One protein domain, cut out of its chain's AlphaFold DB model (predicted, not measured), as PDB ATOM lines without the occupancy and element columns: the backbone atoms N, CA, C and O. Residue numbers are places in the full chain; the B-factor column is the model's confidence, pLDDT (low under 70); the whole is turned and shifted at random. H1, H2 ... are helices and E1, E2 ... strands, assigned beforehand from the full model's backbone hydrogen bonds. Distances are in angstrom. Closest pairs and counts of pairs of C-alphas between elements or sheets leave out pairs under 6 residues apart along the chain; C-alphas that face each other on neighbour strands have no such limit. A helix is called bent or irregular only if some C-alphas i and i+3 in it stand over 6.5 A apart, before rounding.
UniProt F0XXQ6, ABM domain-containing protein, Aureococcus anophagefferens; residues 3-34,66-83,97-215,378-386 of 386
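Overview. This is residues 3 to 34, 66 to 83, 97 to 215 and 378 to 386 of the 386 residues of the protein "ABM domain-containing protein" of Aureococcus anophagefferens (UniProt F0XXQ6). One antiparallel sheet of seven strands curls like part of a barrel and folds back on itself, so that a short leaf of E1 and E7 faces a larger leaf of E4, E5, E3 and E6, with the bent strand E2 as the hinge. Helices H2 and H3 pack on one face of the larger leaf, H1 packs on E1 and E7, and the loop of residues 175 to 182 sticks out free. The printed part has 178 residues, under half of them in named elements, which follow as E1 H1 E2 E3 H2 E4 E5 H3 E6 E7, three helices and seven strands, a mixed class. The sheet order is E1 E7 E2 E4 E5 E3 E6. The whole is compact, with a radius of gyration of the C-alphas of 16.5 A and spans of 51 by 38 by 37 A.

Arrangement. In the sheet, E4, residues 137 to 145, and E5, residues 155 to 161, form a hairpin, with N 141 and O 158 2.9 A apart, within hydrogen-bond range. E3, residues 103 to 110, is the next neighbour of E5, with N 106 and O 159 at 3.0 A. E6, residues 191 to 197, is an edge strand beside E3, with N 105 and O 195 at 2.8 A. On the other side of E4 comes E2, residues 66 to 75, with N 72 and O 142 at 2.7 A; E2 bends by 70 degrees at residue 72. E7, residues 381 to 385, is the next neighbour of E2, with N 69 and O 382 at 3.0 A, and E1, residues 16 to 22, is the other edge strand, with N 20 and O 383 at 3.0 A. E1 and E7 face E4, E5, E3 and E6 as a folded sheet, one sheet bent back into two leaves, with 20 pairs of C-alphas within 11 A. H3, residues 164 to 173, is on the sheet at a height of 9.9 A, over E5 and slantwise to it at 48 degrees on the local plane; its closest C-alphas to E3 are those of Arg 164 and Phe 104, 5.4 A. H2, residues 117 to 126, is on the same face at 8.5 A, only just over E4 with 3 of its C-alphas, and along it at 6 degrees on the local plane. E3, H2, E4 and E5, H3, E6 are split strand-helix-strand units, two strands running the same way with another strand between them, both with right-handed crossovers. H1, residues 25 to 33, is on the sheet at 10.5 A, over E1 and only just over E7 with 3 C-alphas; the closest C-alphas of H1 and E7 are those of Lys 25 and Arg 381, 6.5 A. In H1, H2 and H3 every O i to N i+4 pair is within hydrogen-bond range.

Along the chain. E1 begins at C-alpha 16, (64.306, 66.418, 69.329), and is 19.9 A long. E2 measures 24.1 A, E3 22.9 A, E4 24.0 A, E5 20.1 A and E6 19.4 A; E5 begins at C-alpha 155, (46.763, 73.623, 75.716). H1, H2 and H3 measure 12.4, 14.2 and 14.4 A. E7, 12.7 A, ends at C-alpha 385, (57.047, 67.849, 64.777).

Size, cuts and confidence. The C-alphas farthest apart are those of Gly 34 and Gln 180, 51.8 A. Residues 35 to 65, 84 to 96 and 216 to 377 are not printed, with C-alpha gaps of 18.4, 28.1 and 16.0 A across the cuts. Of the links printed whole, H3 to E6 is long, 17 residues. Residues 3 to 4 pair antiparallel with residues 195 to 196 of E6. Mean pLDDT of the printed part is 70.8; 71 residues are under 70, among them 200 to 215 and 378 to 386, and E7 has a mean of 43.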
ATOM      1  N   ARG A   3      66.349  70.644  70.985       85.56
ATOM      2  CA  ARG A   3      66.842  69.450  71.685       85.56
ATOM      3  C   ARG A   3      66.232  69.422  73.079       85.56
ATOM      4  O   ARG A   3      66.260  70.446  73.746       85.56
ATOM      5  N   ARG A   4      65.685  68.295  73.534       85.75
ATOM      6  CA  ARG A   4      65.118  68.207  74.889       85.75
ATOM      7  C   ARG A   4      66.225  68.262  75.939       85.75
ATOM      8  O   ARG A   4      67.258  67.615  75.779       85.75
ATOM      9  N   VAL A   5      65.987  69.019  77.001       80.88
ATOM     10  CA  VAL A   5      66.883  69.145  78.150       80.88
ATOM     11  C   VAL A   5      66.032  68.880  79.372       80.88
ATOM     12  O   VAL A   5      65.084  69.608  79.614       80.88
ATOM     13  N   ASP A   6      66.354  67.825  80.106       66.81
ATOM     14  CA  ASP A   6      65.644  67.369  81.302       66.81
ATOM     15  C   ASP A   6      64.268  66.736  81.069       66.81
ATOM     16  O   ASP A   6      63.294  67.379  80.687       66.81
ATOM     17  N   ASP A   7      64.209  65.445  81.384       55.00
ATOM     18  CA  ASP A   7      63.065  64.771  81.992       55.00
ATOM     19  C   ASP A   7      63.533  63.355  82.363       55.00
ATOM     20  O   ASP A   7      63.499  62.441  81.540       55.00
ATOM     21  N   ALA A   8      63.998  63.153  83.600       45.34
ATOM     22  CA  ALA A   8      64.282  61.799  84.093       45.34
ATOM     23  C   ALA A   8      63.012  60.915  84.114       45.34
ATOM     24  O   ALA A   8      63.115  59.694  84.055       45.34
ATOM     25  N   ASP A   9      61.832  61.550  84.127       49.50
ATOM     26  CA  ASP A   9      60.507  60.926  84.206       49.50
ATOM     27  C   ASP A   9      59.660  61.136  82.930       49.50
ATOM     28  O   ASP A   9      58.430  61.028  82.970       49.50
ATOM     29  N   ALA A  10      60.275  61.472  81.786       55.25
ATOM     30  CA  ALA A  10      59.539  61.601  80.528       55.25
ATOM     31  C   ALA A  10      58.864  60.272  80.183       55.25
ATOM     32  O   ALA A  10      59.524  59.272  79.918       55.25
ATOM     33  N   ALA A  11      57.534  60.281  80.098       54.56
ATOM     34  CA  ALA A  11      56.778  59.136  79.600       54.56
ATOM     35  C   ALA A  11      56.999  58.875  78.090       54.56
ATOM     36  O   ALA A  11      56.480  57.890  77.565       54.56
ATOM     37  N   ASP A  12      57.713  59.763  77.380       60.81
ATOM     38  CA  ASP A  12      57.979  59.687  75.944       60.81
ATOM     39  C   ASP A  12      59.478  59.782  75.582       60.81
ATOM     40  O   ASP A  12      60.208  60.640  76.066       60.81
ATOM     41  N   ASP A  13      59.917  58.947  74.633       63.94
ATOM     42  CA  ASP A  13      61.301  58.870  74.115       63.94
ATOM     43  C   ASP A  13      61.678  60.037  73.158       63.94
ATOM     44  O   ASP A  13      62.529  59.894  72.273       63.94
ATOM     45  N   VAL A  14      61.009  61.191  73.260       66.50
ATOM     46  CA  VAL A  14      61.211  62.324  72.337       66.50
ATOM     47  C   VAL A  14      62.440  63.127  72.754       66.50
ATOM     48  O   VAL A  14      62.430  63.773  73.801       66.50
ATOM     49  N   ASN A  15      63.458  63.150  71.888       72.69
ATOM     50  CA  ASN A  15      64.738  63.827  72.145       72.69
ATOM     51  C   ASN A  15      64.928  65.118  71.334       72.69
ATOM     52  O   ASN A  15      65.691  65.997  71.737       72.69
ATOM     53  N   TYR A  16      64.225  65.255  70.207       76.62
ATOM     54  CA  TYR A  16      64.306  66.418  69.329       76.62
ATOM     55  C   TYR A  16      62.935  66.821  68.811       76.62
ATOM     56  O   TYR A  16      62.057  65.987  68.625       76.62
ATOM     57  N   VAL A  17      62.773  68.117  68.566       78.69
ATOM     58  CA  VAL A  17      61.534  68.716  68.088       78.69
ATOM     59  C   VAL A  17      61.852  69.799  67.062       78.69
ATOM     60  O   VAL A  17      62.667  70.689  67.308       78.69
ATOM     61  N   SER A  18      61.172  69.781  65.919       76.88
ATOM     62  CA  SER A  18      61.178  70.926  65.004       76.88
ATOM     63  C   SER A  18      59.965  71.801  65.285       76.88
ATOM     64  O   SER A  18      58.838  71.314  65.226       76.88
ATOM     65  N   ALA A  19      60.200  73.075  65.607       80.69
ATOM     66  CA  ALA A  19      59.166  74.072  65.850       80.69
ATOM     67  C   ALA A  19      59.266  75.182  64.798       80.69
ATOM     68  O   ALA A  19      60.343  75.745  64.602       80.69
ATOM     69  N   THR A  20      58.155  75.496  64.133       75.44
ATOM     70  CA  THR A  20      58.048  76.643  63.214       75.44
ATOM     71  C   THR A  20      56.802  77.447  63.537       75.44
ATOM     72  O   THR A  20      55.766  76.853  63.837       75.44
ATOM     73  N   VAL A  21      56.906  78.776  63.480       75.88
ATOM     74  CA  VAL A  21      55.790  79.701  63.707       75.88
ATOM     75  C   VAL A  21      55.429  80.367  62.384       75.88
ATOM     76  O   VAL A  21      56.306  80.868  61.688       75.88
ATOM     77  N   TRP A  22      54.147  80.361  62.028       70.62
ATOM     78  CA  TRP A  22      53.646  80.909  60.767       70.62
ATOM     79  C   TRP A  22      52.537  81.907  61.017       70.62
ATOM     80  O   TRP A  22      51.609  81.579  61.743       70.62
ATOM     81  N   GLU A  23      52.564  83.057  60.349       66.06
ATOM     82  CA  GLU A  23      51.489  84.056  60.433       66.06
ATOM     83  C   GLU A  23      50.119  83.494  60.029       66.06
ATOM     84  O   GLU A  23      49.100  83.913  60.539       66.06
ATOM     85  N   THR A  24      50.018  82.513  59.133       65.31
ATOM     86  CA  THR A  24      48.715  81.876  58.885       65.31
ATOM     87  C   THR A  24      48.845  80.398  58.563       65.31
ATOM     88  O   THR A  24      49.884  79.918  58.099       65.31
ATOM     89  N   LYS A  25      47.742  79.658  58.753       65.75
ATOM     90  CA  LYS A  25      47.616  78.281  58.253       65.75
ATOM     91  C   LYS A  25      47.817  78.213  56.744       65.75
ATOM     92  O   LYS A  25      48.441  77.276  56.258       65.75
ATOM     93  N   ALA A  26      47.290  79.199  56.022       68.12
ATOM     94  CA  ALA A  26      47.423  79.277  54.578       68.12
ATOM     95  C   ALA A  26      48.895  79.427  54.167       68.12
ATOM     96  O   ALA A  26      49.325  78.716  53.265       68.12
ATOM     97  N   ASN A  27      49.680  80.245  54.878       67.56
ATOM     98  CA  ASN A  27      51.116  80.412  54.627       67.56
ATOM     99  C   ASN A  27      51.867  79.089  54.838       67.56
ATOM    100  O   ASN A  27      52.648  78.677  53.982       67.56
ATOM    101  N   PHE A  28      51.565  78.370  55.923       71.56
ATOM    102  CA  PHE A  28      52.135  77.043  56.155       71.56
ATOM    103  C   PHE A  28      51.714  76.017  55.093       71.56
ATOM    104  O   PHE A  28      52.534  75.241  54.603       71.56
ATOM    105  N   ASP A  29      50.432  75.981  54.728       69.00
ATOM    106  CA  ASP A  29      49.922  75.057  53.714       69.00
ATOM    107  C   ASP A  29      50.490  75.367  52.323       69.00
ATOM    108  O   ASP A  29      50.735  74.437  51.552       69.00
ATOM    109  N   ALA A  30      50.722  76.644  52.010       73.25
ATOM    110  CA  ALA A  30      51.401  77.081  50.798       73.25
ATOM    111  C   ALA A  30      52.866  76.632  50.804       73.25
ATOM    112  O   ALA A  30      53.306  76.004  49.842       73.25
ATOM    113  N   TRP A  31      53.587  76.848  51.909       74.50
ATOM    114  CA  TRP A  31      54.963  76.378  52.070       74.50
ATOM    115  C   TRP A  31      55.078  74.858  51.900       74.50
ATOM    116  O   TRP A  31      55.872  74.408  51.081       74.50
ATOM    117  N   LYS A  32      54.225  74.066  52.568       69.19
ATOM    118  CA  LYS A  32      54.194  72.593  52.433       69.19
ATOM    119  C   LYS A  32      54.008  72.103  50.995       69.19
ATOM    120  O   LYS A  32      54.401  70.988  50.670       69.19
ATOM    121  N   LYS A  33      53.328  72.883  50.155       73.00
ATOM    122  CA  LYS A  33      53.081  72.546  48.744       73.00
ATOM    123  C   LYS A  33      54.165  73.101  47.815       73.00
ATOM    124  O   LYS A  33      54.240  72.675  46.661       73.00
ATOM    125  N   GLY A  34      54.966  74.044  48.307       71.00
ATOM    126  CA  GLY A  34      56.012  74.732  47.567       71.00
ATOM    127  C   GLY A  34      57.282  73.904  47.393       71.00
ATOM    128  O   GLY A  34      57.468  72.846  48.000       71.00
ATOM    129  N   VAL A  66      53.416  65.015  63.886       67.50
ATOM    130  CA  VAL A  66      53.114  66.443  63.732       67.50
ATOM    131  C   VAL A  66      52.038  66.839  64.739       67.50
ATOM    132  O   VAL A  66      50.948  66.275  64.737       67.50
ATOM    133  N   ALA A  67      52.326  67.840  65.566       71.38
ATOM    134  CA  ALA A  67      51.339  68.533  66.379       71.38
ATOM    135  C   ALA A  67      51.139  69.952  65.834       71.38
ATOM    136  O   ALA A  67      52.083  70.747  65.780       71.38
ATOM    137  N   ALA A  68      49.910  70.251  65.416       76.44
ATOM    138  CA  ALA A  68      49.504  71.583  64.995       76.44
ATOM    139  C   ALA A  68      48.849  72.322  66.165       76.44
ATOM    140  O   ALA A  68      47.966  71.783  66.841       76.44
ATOM    141  N   TRP A  69      49.303  73.552  66.386       80.31
ATOM    142  CA  TRP A  69      48.807  74.420  67.439       80.31
ATOM    143  C   TRP A  69      48.370  75.766  66.871       80.31
ATOM    144  O   TRP A  69      49.054  76.367  66.036       80.31
ATOM    145  N   GLU A  70      47.257  76.261  67.388       80.25
ATOM    146  CA  GLU A  70      46.830  77.643  67.279       80.25
ATOM    147  C   GLU A  70      47.547  78.479  68.343       80.25
ATOM    148  O   GLU A  70      47.462  78.188  69.535       80.25
ATOM    149  N   GLY A  71      48.276  79.506  67.908       78.81
ATOM    150  CA  GLY A  71      48.939  80.475  68.770       78.81
ATOM    151  C   GLY A  71      47.980  81.571  69.223       78.81
ATOM    152  O   GLY A  71      47.337  82.242  68.418       78.81
ATOM    153  N   LEU A  72      47.922  81.758  70.530       78.75
ATOM    154  CA  LEU A  72      47.121  82.721  71.261       78.75
ATOM    155  C   LEU A  72      48.061  83.619  72.075       78.75
ATOM    156  O   LEU A  72      49.116  83.186  72.539       78.75
ATOM    157  N   LEU A  73      47.642  84.864  72.299       78.56
ATOM    158  CA  LEU A  73      48.316  85.815  73.194       78.56
ATOM    159  C   LEU A  73      49.828  85.999  72.899       78.56
ATOM    160  O   LEU A  73      50.644  85.810  73.803       78.56
ATOM    161  N   PRO A  74      50.220  86.355  71.658       76.25
ATOM    162  CA  PRO A  74      51.625  86.565  71.325       76.25
ATOM    163  C   PRO A  74      52.223  87.722  72.132       76.25
ATOM    164  O   PRO A  74      51.667  88.824  72.162       76.25
ATOM    165  N   LEU A  75      53.385  87.486  72.741       71.62
ATOM    166  CA  LEU A  75      54.224  88.517  73.355       71.62
ATOM    167  C   LEU A  75      55.635  88.410  72.779       71.62
ATOM    168  O   LEU A  75      56.206  87.327  72.806       71.62
ATOM    169  N   GLY A  76      56.191  89.519  72.283       63.19
ATOM    170  CA  GLY A  76      57.613  89.638  71.935       63.19
ATOM    171  C   GLY A  76      58.139  88.700  70.846       63.19
ATOM    172  O   GLY A  76      59.336  88.472  70.805       63.19
ATOM    173  N   LEU A  77      57.290  88.122  69.993       56.44
ATOM    174  CA  LEU A  77      57.757  87.193  68.958       56.44
ATOM    175  C   LEU A  77      58.523  87.917  67.850       56.44
ATOM    176  O   LEU A  77      58.169  89.047  67.506       56.44
ATOM    177  N   PRO A  78      59.530  87.261  67.261       50.09
ATOM    178  CA  PRO A  78      60.444  87.918  66.347       50.09
ATOM    179  C   PRO A  78      59.862  88.154  64.956       50.09
ATOM    180  O   PRO A  78      58.931  87.476  64.512       50.09
ATOM    181  N   GLY A  79      60.491  89.104  64.264       47.16
ATOM    182  CA  GLY A  79      60.323  89.345  62.835       47.16
ATOM    183  C   GLY A  79      60.941  88.251  61.957       47.16
ATOM    184  O   GLY A  79      61.519  87.278  62.440       47.16
ATOM    185  N   ALA A  80      60.776  88.417  60.643       42.81
ATOM    186  CA  ALA A  80      61.229  87.469  59.631       42.81
ATOM    187  C   ALA A  80      62.732  87.140  59.757       42.81
ATOM    188  O   ALA A  80      63.516  88.016  60.133       42.81
ATOM    189  N   PRO A  81      63.146  85.905  59.408       46.44
ATOM    190  CA  PRO A  81      64.556  85.542  59.401       46.44
ATOM    191  C   PRO A  81      65.354  86.456  58.450       46.44
ATOM    192  O   PRO A  81      64.794  86.940  57.459       46.44
ATOM    193  N   PRO A  82      66.655  86.681  58.715       45.38
ATOM    194  CA  PRO A  82      67.516  87.418  57.804       45.38
ATOM    195  C   PRO A  82      67.516  86.763  56.423       45.38
ATOM    196  O   PRO A  82      67.391  85.541  56.308       45.38
ATOM    197  N   ALA A  83      67.687  87.581  55.383       46.72
ATOM    198  CA  ALA A  83      67.872  87.081  54.029       46.72
ATOM    199  C   ALA A  83      69.054  86.099  53.984       46.72
ATOM    200  O   ALA A  83      70.079  86.285  54.647       46.72
ATOM    201  N   ALA A  97      80.881  66.359  69.175       62.09
ATOM    202  CA  ALA A  97      80.306  67.508  69.854       62.09
ATOM    203  C   ALA A  97      78.856  67.747  69.428       62.09
ATOM    204  O   ALA A  97      78.491  67.724  68.252       62.09
ATOM    205  N   THR A  98      78.000  68.040  70.407       66.62
ATOM    206  CA  THR A  98      76.663  68.544  70.096       66.62
ATOM    207  C   THR A  98      76.709  70.049  69.857       66.62
ATOM    208  O   THR A  98      77.505  70.759  70.471       66.62
ATOM    209  N   LEU A  99      75.835  70.543  68.979       69.38
ATOM    210  CA  LEU A  99      75.733  71.972  68.701       69.38
ATOM    211  C   LEU A  99      75.462  72.782  69.986       69.38
ATOM    212  O   LEU A  99      74.659  72.328  70.821       69.38
ATOM    213  N   PRO A 100      76.086  73.970  70.129       67.31
ATOM    214  CA  PRO A 100      75.731  74.907  71.187       67.31
ATOM    215  C   PRO A 100      74.278  75.365  71.022       67.31
ATOM    216  O   PRO A 100      73.723  75.359  69.921       67.31
ATOM    217  N   SER A 101      73.650  75.744  72.131       74.12
ATOM    218  CA  SER A 101      72.294  76.283  72.136       74.12
ATOM    219  C   SER A 101      72.290  77.782  71.817       74.12
ATOM    220  O   SER A 101      73.084  78.548  72.353       74.12
ATOM    221  N   ASP A 102      71.379  78.195  70.936       77.94
ATOM    222  CA  ASP A 102      71.083  79.592  70.594       77.94
ATOM    223  C   ASP A 102      70.057  80.218  71.560       77.94
ATOM    224  O   ASP A 102      70.052  81.430  71.785       77.94
ATOM    225  N   VAL A 103      69.123  79.398  72.059       85.25
ATOM    226  CA  VAL A 103      67.999  79.802  72.918       85.25
ATOM    227  C   VAL A 103      67.599  78.677  73.868       85.25
ATOM    228  O   VAL A 103      67.884  77.500  73.626       85.25
ATOM    229  N   PHE A 104      66.850  79.027  74.908       87.88
ATOM    230  CA  PHE A 104      66.151  78.091  75.776       87.88
ATOM    231  C   PHE A 104      64.637  78.224  75.593       87.88
ATOM    232  O   PHE A 104      64.099  79.328  75.529       87.88
ATOM    233  N   VAL A 105      63.937  77.097  75.496       90.19
ATOM    234  CA  VAL A 105      62.487  77.046  75.289       90.19
ATOM    235  C   VAL A 105      61.844  76.249  76.411       90.19
ATOM    236  O   VAL A 105      62.213  75.103  76.660       90.19
ATOM    237  N   ALA A 106      60.832  76.834  77.047       91.50
ATOM    238  CA  ALA A 106      59.994  76.144  78.020       91.50
ATOM    239  C   ALA A 106      58.566  76.018  77.487       91.50
ATOM    240  O   ALA A 106      57.933  77.014  77.114       91.50
ATOM    241  N   MET A 107      58.055  74.786  77.484       89.69
ATOM    242  CA  MET A 107      56.675  74.463  77.141       89.69
ATOM    243  C   MET A 107      55.986  73.818  78.335       89.69
ATOM    244  O   MET A 107      56.457  72.810  78.848       89.69
ATOM    245  N   ASN A 108      54.856  74.364  78.773       89.94
ATOM    246  CA  ASN A 108      54.047  73.747  79.819       89.94
ATOM    247  C   ASN A 108      52.746  73.230  79.219       89.94
ATOM    248  O   ASN A 108      51.972  74.028  78.702       89.94
ATOM    249  N   ARG A 109      52.515  71.917  79.268       88.88
ATOM    250  CA  ARG A 109      51.323  71.272  78.704       88.88
ATOM    251  C   ARG A 109      50.219  71.184  79.745       88.88
ATOM    252  O   ARG A 109      50.439  70.663  80.832       88.88
ATOM    253  N   PHE A 110      49.024  71.635  79.389       89.44
ATOM    254  CA  PHE A 110      47.859  71.681  80.263       89.44
ATOM    255  C   PHE A 110      46.761  70.743  79.741       89.44
ATOM    256  O   PHE A 110      46.224  70.970  78.651       89.44
ATOM    257  N   PRO A 111      46.381  69.715  80.516       89.50
ATOM    258  CA  PRO A 111      45.133  68.997  80.299       89.50
ATOM    259  C   PRO A 111      43.987  69.834  80.883       89.50
ATOM    260  O   PRO A 111      43.669  69.726  82.068       89.50
ATOM    261  N   VAL A 112      43.413  70.738  80.088       89.38
ATOM    262  CA  VAL A 112      42.272  71.567  80.522       89.38
ATOM    263  C   VAL A 112      41.010  70.705  80.555       89.38
ATOM    264  O   VAL A 112      40.802  69.883  79.665       89.38
ATOM    265  N   ALA A 113      40.203  70.858  81.605       88.44
ATOM    266  CA  ALA A 113      38.935  70.155  81.738       88.44
ATOM    267  C   ALA A 113      37.953  70.594  80.642       88.44
ATOM    268  O   ALA A 113      37.880  71.777  80.313       88.44
ATOM    269  N   GLU A 114      37.188  69.644  80.106       86.00
ATOM    270  CA  GLU A 114      36.215  69.908  79.042       86.00
ATOM    271  C   GLU A 114      35.187  70.960  79.493       86.00
ATOM    272  O   GLU A 114      34.630  70.876  80.591       86.00
ATOM    273  N   GLY A 115      34.978  71.987  78.667       85.00
ATOM    274  CA  GLY A 115      34.114  73.132  78.970       85.00
ATOM    275  C   GLY A 115      34.766  74.216  79.838       85.00
ATOM    276  O   GLY A 115      34.100  75.184  80.200       85.00
ATOM    277  N   SER A 116      36.046  74.075  80.200       85.94
ATOM    278  CA  SER A 116      36.811  75.069  80.976       85.94
ATOM    279  C   SER A 116      37.841  75.835  80.140       85.94
ATOM    280  O   SER A 116      38.583  76.649  80.688       85.94
ATOM    281  N   GLU A 117      37.904  75.593  78.830       85.69
ATOM    282  CA  GLU A 117      38.887  76.172  77.909       85.69
ATOM    283  C   GLU A 117      38.796  77.698  77.862       85.69
ATOM    284  O   GLU A 117      39.798  78.374  78.083       85.69
ATOM    285  N   ASP A 118      37.593  78.248  77.689       83.81
ATOM    286  CA  ASP A 118      37.400  79.699  77.616       83.81
ATOM    287  C   ASP A 118      37.808  80.390  78.927       83.81
ATOM    288  O   ASP A 118      38.434  81.445  78.916       83.81
ATOM    289  N   GLU A 119      37.473  79.807  80.080       82.88
ATOM    290  CA  GLU A 119      37.845  80.353  81.393       82.88
ATOM    291  C   GLU A 119      39.361  80.258  81.634       82.88
ATOM    292  O   GLU A 119      39.978  81.172  82.189       82.88
ATOM    293  N   PHE A 120      39.979  79.167  81.176       86.06
ATOM    294  CA  PHE A 120      41.423  78.979  81.210       86.06
ATOM    295  C   PHE A 120      42.143  80.029  80.354       86.06
ATOM    296  O   PHE A 120      43.053  80.696  80.852       86.06
ATOM    297  N   GLU A 121      41.710  80.227  79.108       87.25
ATOM    298  CA  GLU A 121      42.249  81.253  78.214       87.25
ATOM    299  C   GLU A 121      42.078  82.661  78.815       87.25
ATOM    300  O   GLU A 121      43.037  83.439  78.799       87.25
ATOM    301  N   ARG A 122      40.919  82.963  79.432       82.00
ATOM    302  CA  ARG A 122      40.635  84.280  80.045       82.00
ATOM    303  C   ARG A 122      41.629  84.569  81.139       82.00
ATOM    304  O   ARG A 122      42.280  85.608  81.154       82.00
ATOM    305  N   ARG A 123      41.831  83.588  82.011       82.25
ATOM    306  CA  ARG A 123      42.777  83.699  83.112       82.25
ATOM    307  C   ARG A 123      44.217  83.897  82.639       82.25
ATOM    308  O   ARG A 123      44.986  84.567  83.324       82.25
ATOM    309  N   PHE A 124      44.606  83.300  81.513       82.06
ATOM    310  CA  PHE A 124      45.921  83.544  80.919       82.06
ATOM    311  C   PHE A 124      46.038  84.954  80.331       82.06
ATOM    312  O   PHE A 124      47.084  85.573  80.504       82.06
ATOM    313  N   ALA A 125      44.984  85.470  79.697       78.12
ATOM    314  CA  ALA A 125      44.948  86.829  79.157       78.12
ATOM    315  C   ALA A 125      44.943  87.909  80.254       78.12
ATOM    316  O   ALA A 125      45.631  88.922  80.128       78.12
ATOM    317  N   ASP A 126      44.216  87.671  81.347       74.19
ATOM    318  CA  ASP A 126      44.072  88.609  82.466       74.19
ATOM    319  C   ASP A 126      45.284  88.622  83.404       74.19
ATOM    320  O   ASP A 126      45.434  89.525  84.236       74.19
ATOM    321  N   ARG A 127      46.178  87.629  83.299       70.88
ATOM    322  CA  ARG A 127      47.421  87.631  84.071       70.88
ATOM    323  C   ARG A 127      48.244  88.855  83.686       70.88
ATOM    324  O   ARG A 127      48.706  88.988  82.556       70.88
ATOM    325  N   SER A 128      48.482  89.719  84.673       51.19
ATOM    326  CA  SER A 128      49.490  90.772  84.582       51.19
ATOM    327  C   SER A 128      50.860  90.115  84.447       51.19
ATOM    328  O   SER A 128      51.493  89.770  85.440       51.19
ATOM    329  N   SER A 129      51.278  89.887  83.210       64.12
ATOM    330  CA  SER A 129      52.541  89.247  82.891       64.12
ATOM    331  C   SER A 129      53.645  90.301  82.870       64.12
ATOM    332  O   SER A 129      53.652  91.161  81.996       64.12
ATOM    333  N   THR A 130      54.571  90.234  83.825       69.12
ATOM    334  CA  THR A 130      55.850  90.973  83.793       69.12
ATOM    335  C   THR A 130      56.883  90.271  82.917       69.12
ATOM    336  O   THR A 130      58.013  90.722  82.821       69.12
ATOM    337  N   LEU A 131      56.509  89.148  82.292       76.00
ATOM    338  CA  LEU A 131      57.394  88.257  81.542       76.00
ATOM    339  C   LEU A 131      58.215  88.991  80.476       76.00
ATOM    340  O   LEU A 131      59.395  88.706  80.319       76.00
ATOM    341  N   ALA A 132      57.595  89.952  79.781       78.12
ATOM    342  CA  ALA A 132      58.245  90.732  78.732       78.12
ATOM    343  C   ALA A 132      59.359  91.658  79.248       78.12
ATOM    344  O   ALA A 132      60.231  92.035  78.473       78.12
ATOM    345  N   ASP A 133      59.348  91.988  80.541       81.44
ATOM    346  CA  ASP A 133      60.311  92.900  81.160       81.44
ATOM    347  C   ASP A 133      61.564  92.163  81.675       81.44
ATOM    348  O   ASP A 133      62.528  92.798  82.110       81.44
ATOM    349  N   PHE A 134      61.570  90.823  81.660       84.50
ATOM    350  CA  PHE A 134      62.708  90.039  82.134       84.50
ATOM    351  C   PHE A 134      63.832  90.010  81.102       84.50
ATOM    352  O   PHE A 134      63.625  89.739  79.917       84.50
ATOM    353  N   ALA A 135      65.057  90.228  81.582       84.94
ATOM    354  CA  ALA A 135      66.255  90.091  80.769       84.94
ATOM    355  C   ALA A 135      66.310  88.695  80.130       84.94
ATOM    356  O   ALA A 135      66.040  87.687  80.781       84.94
ATOM    357  N   GLY A 136      66.639  88.657  78.840       82.19
ATOM    358  CA  GLY A 136      66.727  87.419  78.081       82.19
ATOM    359  C   GLY A 136      65.385  86.839  77.628       82.19
ATOM    360  O   GLY A 136      65.399  85.814  76.955       82.19
ATOM    361  N   PHE A 137      64.235  87.450  77.933       86.50
ATOM    362  CA  PHE A 137      62.959  87.033  77.348       86.50
ATOM    363  C   PHE A 137      62.906  87.361  75.848       86.50
ATOM    364  O   PHE A 137      63.199  88.480  75.432       86.50
ATOM    365  N   LYS A 138      62.508  86.379  75.028       80.75
ATOM    366  CA  LYS A 138      62.460  86.492  73.558       80.75
ATOM    367  C   LYS A 138      61.094  86.226  72.944       80.75
ATOM    368  O   LYS A 138      60.940  86.396  71.743       80.75
ATOM    369  N   GLY A 139      60.125  85.732  73.708       82.25
ATOM    370  CA  GLY A 139      58.770  85.584  73.197       82.25
ATOM    371  C   GLY A 139      57.915  84.569  73.939       82.25
ATOM    372  O   GLY A 139      58.414  83.688  74.639       82.25
ATOM    373  N   PHE A 140      56.601  84.691  73.773       85.88
ATOM    374  CA  PHE A 140      55.615  83.802  74.373       85.88
ATOM    375  C   PHE A 140      54.403  83.606  73.462       85.88
ATOM    376  O   PHE A 140      53.908  84.560  72.862       85.88
ATOM    377  N   LEU A 141      53.900  82.372  73.437       84.94
ATOM    378  CA  LEU A 141      52.589  81.992  72.921       84.94
ATOM    379  C   LEU A 141      51.882  81.084  73.928       84.94
ATOM    380  O   LEU A 141      52.467  80.129  74.446       84.94
ATOM    381  N   LEU A 142      50.596  81.342  74.153       88.50
ATOM    382  CA  LEU A 142      49.678  80.299  74.591       88.50
ATOM    383  C   LEU A 142      49.273  79.499  73.351       88.50
ATOM    384  O   LEU A 142      49.042  80.059  72.293       88.50
ATOM    385  N   LEU A 143      49.203  78.186  73.458       88.50
ATOM    386  CA  LEU A 143      48.905  77.283  72.362       88.50
ATOM    387  C   LEU A 143      47.629  76.527  72.675       88.50
ATOM    388  O   LEU A 143      47.533  75.913  73.737       88.50
ATOM    389  N   ARG A 144      46.696  76.521  71.729       86.56
ATOM    390  CA  ARG A 144      45.529  75.642  71.721       86.56
ATOM    391  C   ARG A 144      45.710  74.583  70.645       86.56
ATOM    392  O   ARG A 144      46.201  74.876  69.557       86.56
ATOM    393  N   ARG A 145      45.382  73.334  70.952       82.75
ATOM    394  CA  ARG A 145      45.570  72.230  70.007       82.75
ATOM    395  C   ARG A 145      44.430  72.160  68.995       82.75
ATOM    396  O   ARG A 145      43.275  72.297  69.380       82.75
ATOM    397  N   ASP A 146      44.770  71.900  67.731       69.69
ATOM    398  CA  ASP A 146      43.782  71.743  66.650       69.69
ATOM    399  C   ASP A 146      42.941  70.451  66.812       69.69
ATOM    400  O   ASP A 146      41.746  70.464  66.533       69.69
ATOM    401  N   ASP A 147      43.550  69.355  67.292       64.00
ATOM    402  CA  ASP A 147      42.939  68.017  67.381       64.00
ATOM    403  C   ASP A 147      43.110  67.382  68.780       64.00
ATOM    404  O   ASP A 147      44.089  67.653  69.485       64.00
ATOM    405  N   LYS A 148      42.192  66.481  69.174       59.69
ATOM    406  CA  LYS A 148      42.342  65.642  70.383       59.69
ATOM    407  C   LYS A 148      43.390  64.548  70.099       59.69
ATOM    408  O   LYS A 148      43.116  63.613  69.355       59.69
ATOM    409  N   VAL A 149      44.592  64.679  70.670       62.22
ATOM    410  CA  VAL A 149      45.698  63.704  70.557       62.22
ATOM    411  C   VAL A 149      45.836  62.908  71.861       62.22
ATOM    412  O   VAL A 149      45.489  63.402  72.932       62.22
ATOM    413  N   ASP A 150      46.395  61.701  71.771       60.81
ATOM    414  CA  ASP A 150      46.494  60.686  72.834       60.81
ATOM    415  C   ASP A 150      47.198  61.114  74.141       60.81
ATOM    416  O   ASP A 150      47.155  60.373  75.119       60.81
ATOM    417  N   ASP A 151      47.859  62.279  74.193       67.62
ATOM    418  CA  ASP A 151      48.555  62.756  75.403       67.62
ATOM    419  C   ASP A 151      47.657  63.576  76.358       67.62
ATOM    420  O   ASP A 151      48.111  63.999  77.422       67.62
ATOM    421  N   GLY A 152      46.395  63.822  75.978       72.94
ATOM    422  CA  GLY A 152      45.391  64.509  76.798       72.94
ATOM    423  C   GLY A 152      45.610  66.016  76.999       72.94
ATOM    424  O   GLY A 152      44.764  66.669  77.611       72.94
ATOM    425  N   ALA A 153      46.701  66.599  76.492       79.06
ATOM    426  CA  ALA A 153      46.953  68.031  76.598       79.06
ATOM    427  C   ALA A 153      46.185  68.797  75.513       79.06
ATOM    428  O   ALA A 153      46.404  68.597  74.312       79.06
ATOM    429  N   THR A 154      45.312  69.709  75.941       86.25
ATOM    430  CA  THR A 154      44.529  70.584  75.054       86.25
ATOM    431  C   THR A 154      45.221  71.922  74.819       86.25
ATOM    432  O   THR A 154      45.062  72.517  73.755       86.25
ATOM    433  N   HIS A 155      46.027  72.368  75.787       90.31
ATOM    434  CA  HIS A 155      46.763  73.623  75.716       90.31
ATOM    435  C   HIS A 155      48.240  73.427  76.053       90.31
ATOM    436  O   HIS A 155      48.614  72.508  76.782       90.31
ATOM    437  N   SER A 156      49.095  74.311  75.550       90.50
ATOM    438  CA  SER A 156      50.497  74.393  75.957       90.50
ATOM    439  C   SER A 156      50.944  75.842  76.014       90.50
ATOM    440  O   SER A 156      50.444  76.662  75.264       90.50
ATOM    441  N   THR A 157      51.913  76.195  76.843       91.06
ATOM    442  CA  THR A 157      52.683  77.425  76.608       91.06
ATOM    443  C   THR A 157      53.866  77.133  75.696       91.06
ATOM    444  O   THR A 157      54.294  75.982  75.566       91.06
ATOM    445  N   PHE A 158      54.394  78.177  75.072       89.88
ATOM    446  CA  PHE A 158      55.658  78.180  74.352       89.88
ATOM    447  C   PHE A 158      56.364  79.493  74.668       89.88
ATOM    448  O   PHE A 158      55.968  80.540  74.168       89.88
ATOM    449  N   SER A 159      57.361  79.446  75.550       90.31
ATOM    450  CA  SER A 159      58.165  80.613  75.928       90.31
ATOM    451  C   SER A 159      59.602  80.437  75.467       90.31
ATOM    452  O   SER A 159      60.145  79.337  75.591       90.31
ATOM    453  N   VAL A 160      60.199  81.501  74.939       88.56
ATOM    454  CA  VAL A 160      61.563  81.506  74.407       88.56
ATOM    455  C   VAL A 160      62.411  82.508  75.170       88.56
ATOM    456  O   VAL A 160      61.977  83.625  75.449       88.56
ATOM    457  N   TRP A 161      63.630  82.087  75.477       89.00
ATOM    458  CA  TRP A 161      64.597  82.797  76.298       89.00
ATOM    459  C   TRP A 161      65.976  82.735  75.647       89.00
ATOM    460  O   TRP A 161      66.266  81.808  74.894       89.00
ATOM    461  N   ASP A 162      66.849  83.692  75.942       85.38
ATOM    462  CA  ASP A 162      68.246  83.659  75.500       85.38
ATOM    463  C   ASP A 162      69.000  82.436  76.039       85.38
ATOM    464  O   ASP A 162      69.862  81.884  75.365       85.38
ATOM    465  N   SER A 163      68.642  81.986  77.237       85.44
ATOM    466  CA  SER A 163      69.378  81.001  78.005       85.44
ATOM    467  C   SER A 163      68.497  80.412  79.104       85.44
ATOM    468  O   SER A 163      67.510  81.000  79.557       85.44
ATOM    469  N   ARG A 164      68.903  79.236  79.586       87.88
ATOM    470  CA  ARG A 164      68.279  78.588  80.741       87.88
ATOM    471  C   ARG A 164      68.392  79.437  82.010       87.88
ATOM    472  O   ARG A 164      67.488  79.410  82.838       87.88
ATOM    473  N   ALA A 165      69.490  80.176  82.163       89.25
ATOM    474  CA  ALA A 165      69.732  81.012  83.334       89.25
ATOM    475  C   ALA A 165      68.707  82.152  83.432       89.25
ATOM    476  O   ALA A 165      68.141  82.361  84.503       89.25
ATOM    477  N   SER A 166      68.405  82.821  82.317       88.31
ATOM    478  CA  SER A 166      67.383  83.875  82.266       88.31
ATOM    479  C   SER A 166      65.985  83.340  82.574       88.31
ATOM    480  O   SER A 166      65.256  83.933  83.368       88.31
ATOM    481  N   PHE A 167      65.636  82.165  82.033       91.31
ATOM    482  CA  PHE A 167      64.390  81.481  82.394       91.31
ATOM    483  C   PHE A 167      64.322  81.153  83.892       91.31
ATOM    484  O   PHE A 167      63.294  81.391  84.524       91.31
ATOM    485  N   GLN A 168      65.406  80.624  84.469       90.81
ATOM    486  CA  GLN A 168      65.451  80.276  85.889       90.81
ATOM    487  C   GLN A 168      65.314  81.518  86.777       90.81
ATOM    488  O   GLN A 168      64.551  81.493  87.736       90.81
ATOM    489  N   ALA A 169      65.979  82.620  86.422       91.44
ATOM    490  CA  ALA A 169      65.869  83.884  87.145       91.44
ATOM    491  C   ALA A 169      64.426  84.419  87.159       91.44
ATOM    492  O   ALA A 169      63.957  84.903  88.191       91.44
ATOM    493  N   TRP A 170      63.701  84.296  86.041       90.12
ATOM    494  CA  TRP A 170      62.269  84.594  86.015       90.12
ATOM    495  C   TRP A 170      61.472  83.628  86.895       90.12
ATOM    496  O   TRP A 170      60.683  84.076  87.729       90.12
ATOM    497  N   LEU A 171      61.694  82.320  86.760       88.19
ATOM    498  CA  LEU A 171      60.967  81.301  87.516       88.19
ATOM    499  C   LEU A 171      61.116  81.488  89.037       88.19
ATOM    500  O   LEU A 171      60.140  81.339  89.767       88.19
ATOM    501  N   ASP A 172      62.306  81.866  89.502       88.88
ATOM    502  CA  ASP A 172      62.593  82.136  90.916       88.88
ATOM    503  C   ASP A 172      61.911  83.417  91.430       88.88
ATOM    504  O   ASP A 172      61.673  83.564  92.631       88.88
ATOM    505  N   SER A 173      61.579  84.349  90.530       86.00
ATOM    506  CA  SER A 173      60.886  85.601  90.857       86.00
ATOM    507  C   SER A 173      59.360  85.457  90.937       86.00
ATOM    508  O   SER A 173      58.687  86.301  91.541       86.00
ATOM    509  N   GLU A 174      58.801  84.398  90.340       80.75
ATOM    510  CA  GLU A 174      57.363  84.151  90.325       80.75
ATOM    511  C   GLU A 174      56.849  83.885  91.745       80.75
ATOM    512  O   GLU A 174      57.289  82.986  92.468       80.75
ATOM    513  N   LYS A 175      55.863  84.682  92.163       72.19
ATOM    514  CA  LYS A 175      55.229  84.503  93.468       72.19
ATOM    515  C   LYS A 175      54.391  83.229  93.448       72.19
ATOM    516  O   LYS A 175      53.700  82.938  92.471       72.19
ATOM    517  N   LYS A 176      54.382  82.498  94.567       58.22
ATOM    518  CA  LYS A 176      53.473  81.359  94.725       58.22
ATOM    519  C   LYS A 176      52.032  81.814  94.456       58.22
ATOM    520  O   LYS A 176      51.635  82.875  94.943       58.22
ATOM    521  N   PRO A 177      51.254  81.042  93.681       55.97
ATOM    522  CA  PRO A 177      49.879  81.403  93.396       55.97
ATOM    523  C   PRO A 177      49.078  81.501  94.696       55.97
ATOM    524  O   PRO A 177      49.183  80.625  95.546       55.97
ATOM    525  N   ASP A 178      48.243  82.534  94.792       50.09
ATOM    526  CA  ASP A 178      47.350  82.769  95.933       50.09
ATOM    527  C   ASP A 178      46.468  81.531  96.219       50.09
ATOM    528  O   ASP A 178      46.024  80.869  95.273       50.09
ATOM    529  N   GLU A 179      46.229  81.209  97.493       44.34
ATOM    530  CA  GLU A 179      45.598  79.958  97.972       44.34
ATOM    531  C   GLU A 179      44.069  79.910  97.801       44.34
ATOM    532  O   GLU A 179      43.421  78.944  98.205       44.34
ATOM    533  N   GLN A 180      43.469  80.934  97.188       46.91
ATOM    534  CA  GLN A 180      42.017  81.022  97.033       46.91
ATOM    535  C   GLN A 180      41.426  79.765  96.366       46.91
ATOM    536  O   GLN A 180      42.015  79.256  95.405       46.91
ATOM    537  N   PRO A 181      40.254  79.279  96.819       43.31
ATOM    538  CA  PRO A 181      39.597  78.121  96.227       43.31
ATOM    539  C   PRO A 181      39.262  78.425  94.768       43.31
ATOM    540  O   PRO A 181      38.473  79.318  94.461       43.31
ATOM    541  N   ARG A 182      39.901  77.699  93.851       56.84
ATOM    542  CA  ARG A 182      39.707  77.875  92.410       56.84
ATOM    543  C   ARG A 182      38.846  76.748  91.877       56.84
ATOM    544  O   ARG A 182      39.032  75.594  92.262       56.84
ATOM    545  N   LYS A 183      37.960  77.073  90.936       64.75
ATOM    546  CA  LYS A 183      37.350  76.068  90.067       64.75
ATOM    547  C   LYS A 183      38.477  75.238  89.449       64.75
ATOM    548  O   LYS A 183      39.482  75.796  88.995       64.75
ATOM    549  N   ASN A 184      38.358  73.915  89.502       78.81
ATOM    550  CA  ASN A 184      39.388  73.050  88.949       78.81
ATOM    551  C   ASN A 184      39.294  73.082  87.418       78.81
ATOM    552  O   ASN A 184      38.526  72.332  86.827       78.81
ATOM    553  N   LEU A 185      40.043  73.992  86.791       85.94
ATOM    554  CA  LEU A 185      40.071  74.157  85.332       85.94
ATOM    555  C   LEU A 185      40.850  73.040  84.630       85.94
ATOM    556  O   LEU A 185      40.866  72.986  83.406       85.94
ATOM    557  N   LEU A 186      41.547  72.179  85.377       88.00
ATOM    558  CA  LEU A 186      42.444  71.175  84.825       88.00
ATOM    559  C   LEU A 186      41.924  69.763  85.105       88.00
ATOM    560  O   LEU A 186      41.571  69.423  86.233       88.00
ATOM    561  N   ALA A 187      41.941  68.923  84.075       86.56
ATOM    562  CA  ALA A 187      41.671  67.491  84.164       86.56
ATOM    563  C   ALA A 187      42.868  66.692  84.718       86.56
ATOM    564  O   ALA A 187      42.739  65.512  85.032       86.56
ATOM    565  N   GLY A 188      44.039  67.322  84.846       85.12
ATOM    566  CA  GLY A 188      45.261  66.697  85.342       85.12
ATOM    567  C   GLY A 188      46.350  67.715  85.672       85.12
ATOM    568  O   GLY A 188      46.169  68.927  85.541       85.12
ATOM    569  N   ARG A 189      47.507  67.224  86.119       82.38
ATOM    570  CA  ARG A 189      48.646  68.087  86.445       82.38
ATOM    571  C   ARG A 189      49.283  68.638  85.156       82.38
ATOM    572  O   ARG A 189      49.472  67.865  84.221       82.38
ATOM    573  N   PRO A 190      49.655  69.932  85.110       86.81
ATOM    574  CA  PRO A 190      50.456  70.457  84.014       86.81
ATOM    575  C   PRO A 190      51.826  69.781  83.940       86.81
ATOM    576  O   PRO A 190      52.476  69.580  84.972       86.81
ATOM    577  N   THR A 191      52.272  69.484  82.725       85.62
ATOM    578  CA  THR A 191      53.535  68.789  82.468       85.62
ATOM    579  C   THR A 191      54.490  69.727  81.731       85.62
ATOM    580  O   THR A 191      54.304  69.948  80.525       85.62
ATOM    581  N   PRO A 192      55.498  70.296  82.418       87.25
ATOM    582  CA  PRO A 192      56.528  71.087  81.764       87.25
ATOM    583  C   PRO A 192      57.442  70.202  80.913       87.25
ATOM    584  O   PRO A 192      57.589  69.007  81.150       87.25
ATOM    585  N   SER A 193      58.038  70.795  79.891       87.12
ATOM    586  CA  SER A 193      59.078  70.201  79.058       87.12
ATOM    587  C   SER A 193      60.002  71.322  78.597       87.12
ATOM    588  O   SER A 193      59.532  72.397  78.203       87.12
ATOM    589  N   TYR A 194      61.307  71.080  78.659       89.38
ATOM    590  CA  TYR A 194      62.317  72.093  78.377       89.38
ATOM    591  C   TYR A 194      63.205  71.682  77.214       89.38
ATOM    592  O   TYR A 194      63.452  70.497  76.970       89.38
ATOM    593  N   TYR A 195      63.666  72.681  76.471       88.56
ATOM    594  CA  TYR A 195      64.449  72.468  75.271       88.56
ATOM    595  C   TYR A 195      65.541  73.521  75.092       88.56
ATOM    596  O   TYR A 195      65.378  74.691  75.427       88.56
ATOM    597  N   GLU A 196      66.623  73.105  74.455       86.56
ATOM    598  CA  GLU A 196      67.658  73.954  73.880       86.56
ATOM    599  C   GLU A 196      67.413  74.113  72.379       86.56
ATOM    600  O   GLU A 196      67.365  73.134  71.633       86.56
ATOM    601  N   GLY A 197      67.269  75.347  71.903       82.50
ATOM    602  CA  GLY A 197      67.212  75.628  70.474       82.50
ATOM    603  C   GLY A 197      68.613  75.637  69.887       82.50
ATOM    604  O   GLY A 197      69.345  76.585  70.107       82.50
ATOM    605  N   ILE A 198      68.988  74.595  69.148       76.12
ATOM    606  CA  ILE A 198      70.342  74.424  68.574       76.12
ATOM    607  C   ILE A 198      70.464  74.914  67.122       76.12
ATOM    608  O   ILE A 198      71.552  74.971  66.558       76.12
ATOM    609  N   LEU A 199      69.323  75.195  66.493       70.75
ATOM    610  CA  LEU A 199      69.208  75.790  65.161       70.75
ATOM    611  C   LEU A 199      67.987  76.706  65.184       70.75
ATOM    612  O   LEU A 199      66.933  76.361  64.631       70.75
ATOM    613  N   ALA A 200      68.081  77.794  65.941       67.44
ATOM    614  CA  ALA A 200      67.054  78.825  65.944       67.44
ATOM    615  C   ALA A 200      67.306  79.772  64.762       67.44
ATOM    616  O   ALA A 200      68.393  80.332  64.627       67.44
ATOM    617  N   LEU A 201      66.314  79.911  63.879       62.16
ATOM    618  CA  LEU A 201      66.315  80.992  62.895       62.16
ATOM    619  C   LEU A 201      65.987  82.284  63.647       62.16
ATOM    620  O   LEU A 201      65.141  82.253  64.540       62.16
ATOM    621  N   ASP A 202      66.733  83.343  63.338       53.00
ATOM    622  CA  ASP A 202      66.920  84.528  64.179       53.00
ATOM    623  C   ASP A 202      65.626  85.018  64.845       53.00
ATOM    624  O   ASP A 202      64.624  85.277  64.176       53.00
ATOM    625  N   MET A 203      65.657  85.119  66.175       50.44
ATOM    626  CA  MET A 203      64.569  85.684  66.960       50.44
ATOM    627  C   MET A 203      64.996  87.098  67.369       50.44
ATOM    628  O   MET A 203      65.583  87.263  68.437       50.44
ATOM    629  N   VAL A 204      64.792  88.083  66.489       36.62
ATOM    630  CA  VAL A 204      65.217  89.477  66.720       36.62
ATOM    631  C   VAL A 204      64.564  90.045  67.987       36.62
ATOM    632  O   VAL A 204      63.380  89.812  68.231       36.62
ATOM    633  N   ASP A 205      65.354  90.785  68.772       39.38
ATOM    634  CA  ASP A 205      65.006  91.371  70.071       39.38
ATOM    635  C   ASP A 205      63.609  92.014  70.115       39.38
ATOM    636  O   ASP A 205      63.318  92.997  69.428       39.38
ATOM    637  N   ALA A 206      62.773  91.521  71.035       37.41
ATOM    638  CA  ALA A 206      61.440  92.047  71.336       37.41
ATOM    639  C   ALA A 206      61.433  93.532  71.760       37.41
ATOM    640  O   ALA A 206      60.393  94.187  71.708       37.41
ATOM    641  N   ASN A 207      62.592  94.082  72.143       37.00
ATOM    642  CA  ASN A 207      62.753  95.467  72.587       37.00
ATOM    643  C   ASN A 207      62.712  96.510  71.453       37.00
ATOM    644  O   ASN A 207      62.727  97.705  71.741       37.00
ATOM    645  N   ALA A 208      62.642  96.098  70.181       36.06
ATOM    646  CA  ALA A 208      62.620  97.020  69.040       36.06
ATOM    647  C   ALA A 208      61.213  97.340  68.486       36.06
ATOM    648  O   ALA A 208      61.096  98.180  67.596       36.06
ATOM    649  N   MET A 209      60.138  96.725  68.999       32.59
ATOM    650  CA  MET A 209      58.765  96.973  68.528       32.59
ATOM    651  C   MET A 209      57.926  97.703  69.583       32.59
ATOM    652  O   MET A 209      57.189  97.107  70.361       32.59
ATOM    653  N   ASP A 210      58.116  99.023  69.581       35.09
ATOM    654  CA  ASP A 210      57.238 100.108  70.034       35.09
ATOM    655  C   ASP A 210      56.170  99.759  71.098       35.09
ATOM    656  O   ASP A 210      55.096  99.213  70.829       35.09
ATOM    657  N   ALA A 211      56.461 100.172  72.333       33.44
ATOM    658  CA  ALA A 211      55.676  99.982  73.553       33.44
ATOM    659  C   ALA A 211      54.304 100.702  73.581       33.44
ATOM    660  O   ALA A 211      53.696 100.823  74.645       33.44
ATOM    661  N   THR A 212      53.775 101.161  72.446       31.39
ATOM    662  CA  THR A 212      52.673 102.139  72.428       31.39
ATOM    663  C   THR A 212      51.298 101.557  72.045       31.39
ATOM    664  O   THR A 212      50.282 102.144  72.404       31.39
ATOM    665  N   LEU A 213      51.200 100.368  71.424       37.69
ATOM    666  CA  LEU A 213      49.903  99.813  70.957       37.69
ATOM    667  C   LEU A 213      49.308  98.657  71.793       37.69
ATOM    668  O   LEU A 213      48.278  98.078  71.464       37.69
ATOM    669  N   ALA A 214      49.963  98.248  72.871       43.62
ATOM    670  CA  ALA A 214      49.980  96.822  73.177       43.62
ATOM    671  C   ALA A 214      48.889  96.317  74.161       43.62
ATOM    672  O   ALA A 214      48.496  95.158  74.094       43.62
ATOM    673  N   ARG A 215      48.362  97.110  75.101       36.19
ATOM    674  CA  ARG A 215      47.557  96.533  76.208       36.19
ATOM    675  C   ARG A 215      46.037  96.603  76.019       36.19
ATOM    676  O   ARG A 215      45.358  95.615  76.284       36.19
ATOM    677  N   GLN A 378      45.007  87.623  61.753       28.12
ATOM    678  CA  GLN A 378      45.777  87.657  63.017       28.12
ATOM    679  C   GLN A 378      46.189  86.263  63.536       28.12
ATOM    680  O   GLN A 378      46.218  86.030  64.745       28.12
ATOM    681  N   TRP A 379      46.463  85.295  62.660       28.97
ATOM    682  CA  TRP A 379      46.893  83.976  63.132       28.97
ATOM    683  C   TRP A 379      48.390  83.985  63.480       28.97
ATOM    684  O   TRP A 379      49.178  84.751  62.941       28.97
ATOM    685  N   GLN A 380      48.805  83.114  64.393       35.06
ATOM    686  CA  GLN A 380      50.152  82.557  64.381       35.06
ATOM    687  C   GLN A 380      50.010  81.068  64.693       35.06
ATOM    688  O   GLN A 380      49.299  80.699  65.622       35.06
ATOM    689  N   ARG A 381      50.594  80.180  63.890       41.47
ATOM    690  CA  ARG A 381      50.508  78.724  64.076       41.47
ATOM    691  C   ARG A 381      51.863  78.152  64.405       41.47
ATOM    692  O   ARG A 381      52.799  78.391  63.648       41.47
ATOM    693  N   ILE A 382      51.938  77.354  65.471       42.28
ATOM    694  CA  ILE A 382      53.138  76.575  65.771       42.28
ATOM    695  C   ILE A 382      52.954  75.149  65.266       42.28
ATOM    696  O   ILE A 382      52.044  74.435  65.691       42.28
ATOM    697  N   TYR A 383      53.854  74.718  64.390       45.59
ATOM    698  CA  TYR A 383      53.990  73.317  64.017       45.59
ATOM    699  C   TYR A 383      55.153  72.720  64.778       45.59
ATOM    700  O   TYR A 383      56.296  73.123  64.576       45.59
ATOM    701  N   VAL A 384      54.830  71.772  65.652       48.22
ATOM    702  CA  VAL A 384      55.777  71.035  66.480       48.22
ATOM    703  C   VAL A 384      55.808  69.604  65.950       48.22
ATOM    704  O   VAL A 384      54.903  68.825  66.241       48.22
ATOM    705  N   SER A 385      56.804  69.254  65.135       35.19
ATOM    706  CA  SER A 385      57.047  67.849  64.777       35.19
ATOM    707  C   SER A 385      57.893  67.214  65.875       35.19
ATOM    708  O   SER A 385      59.017  67.667  66.101       35.19
ATOM    709  N   ARG A 386      57.331  66.214  66.555       29.55
ATOM    710  CA  ARG A 386      58.003  65.372  67.553       29.55
ATOM    711  C   ARG A 386      58.571  64.111  66.928       29.55
ATOM    712  O   ARG A 386      57.935  63.597  65.977       29.55
TER     713      ARG A 386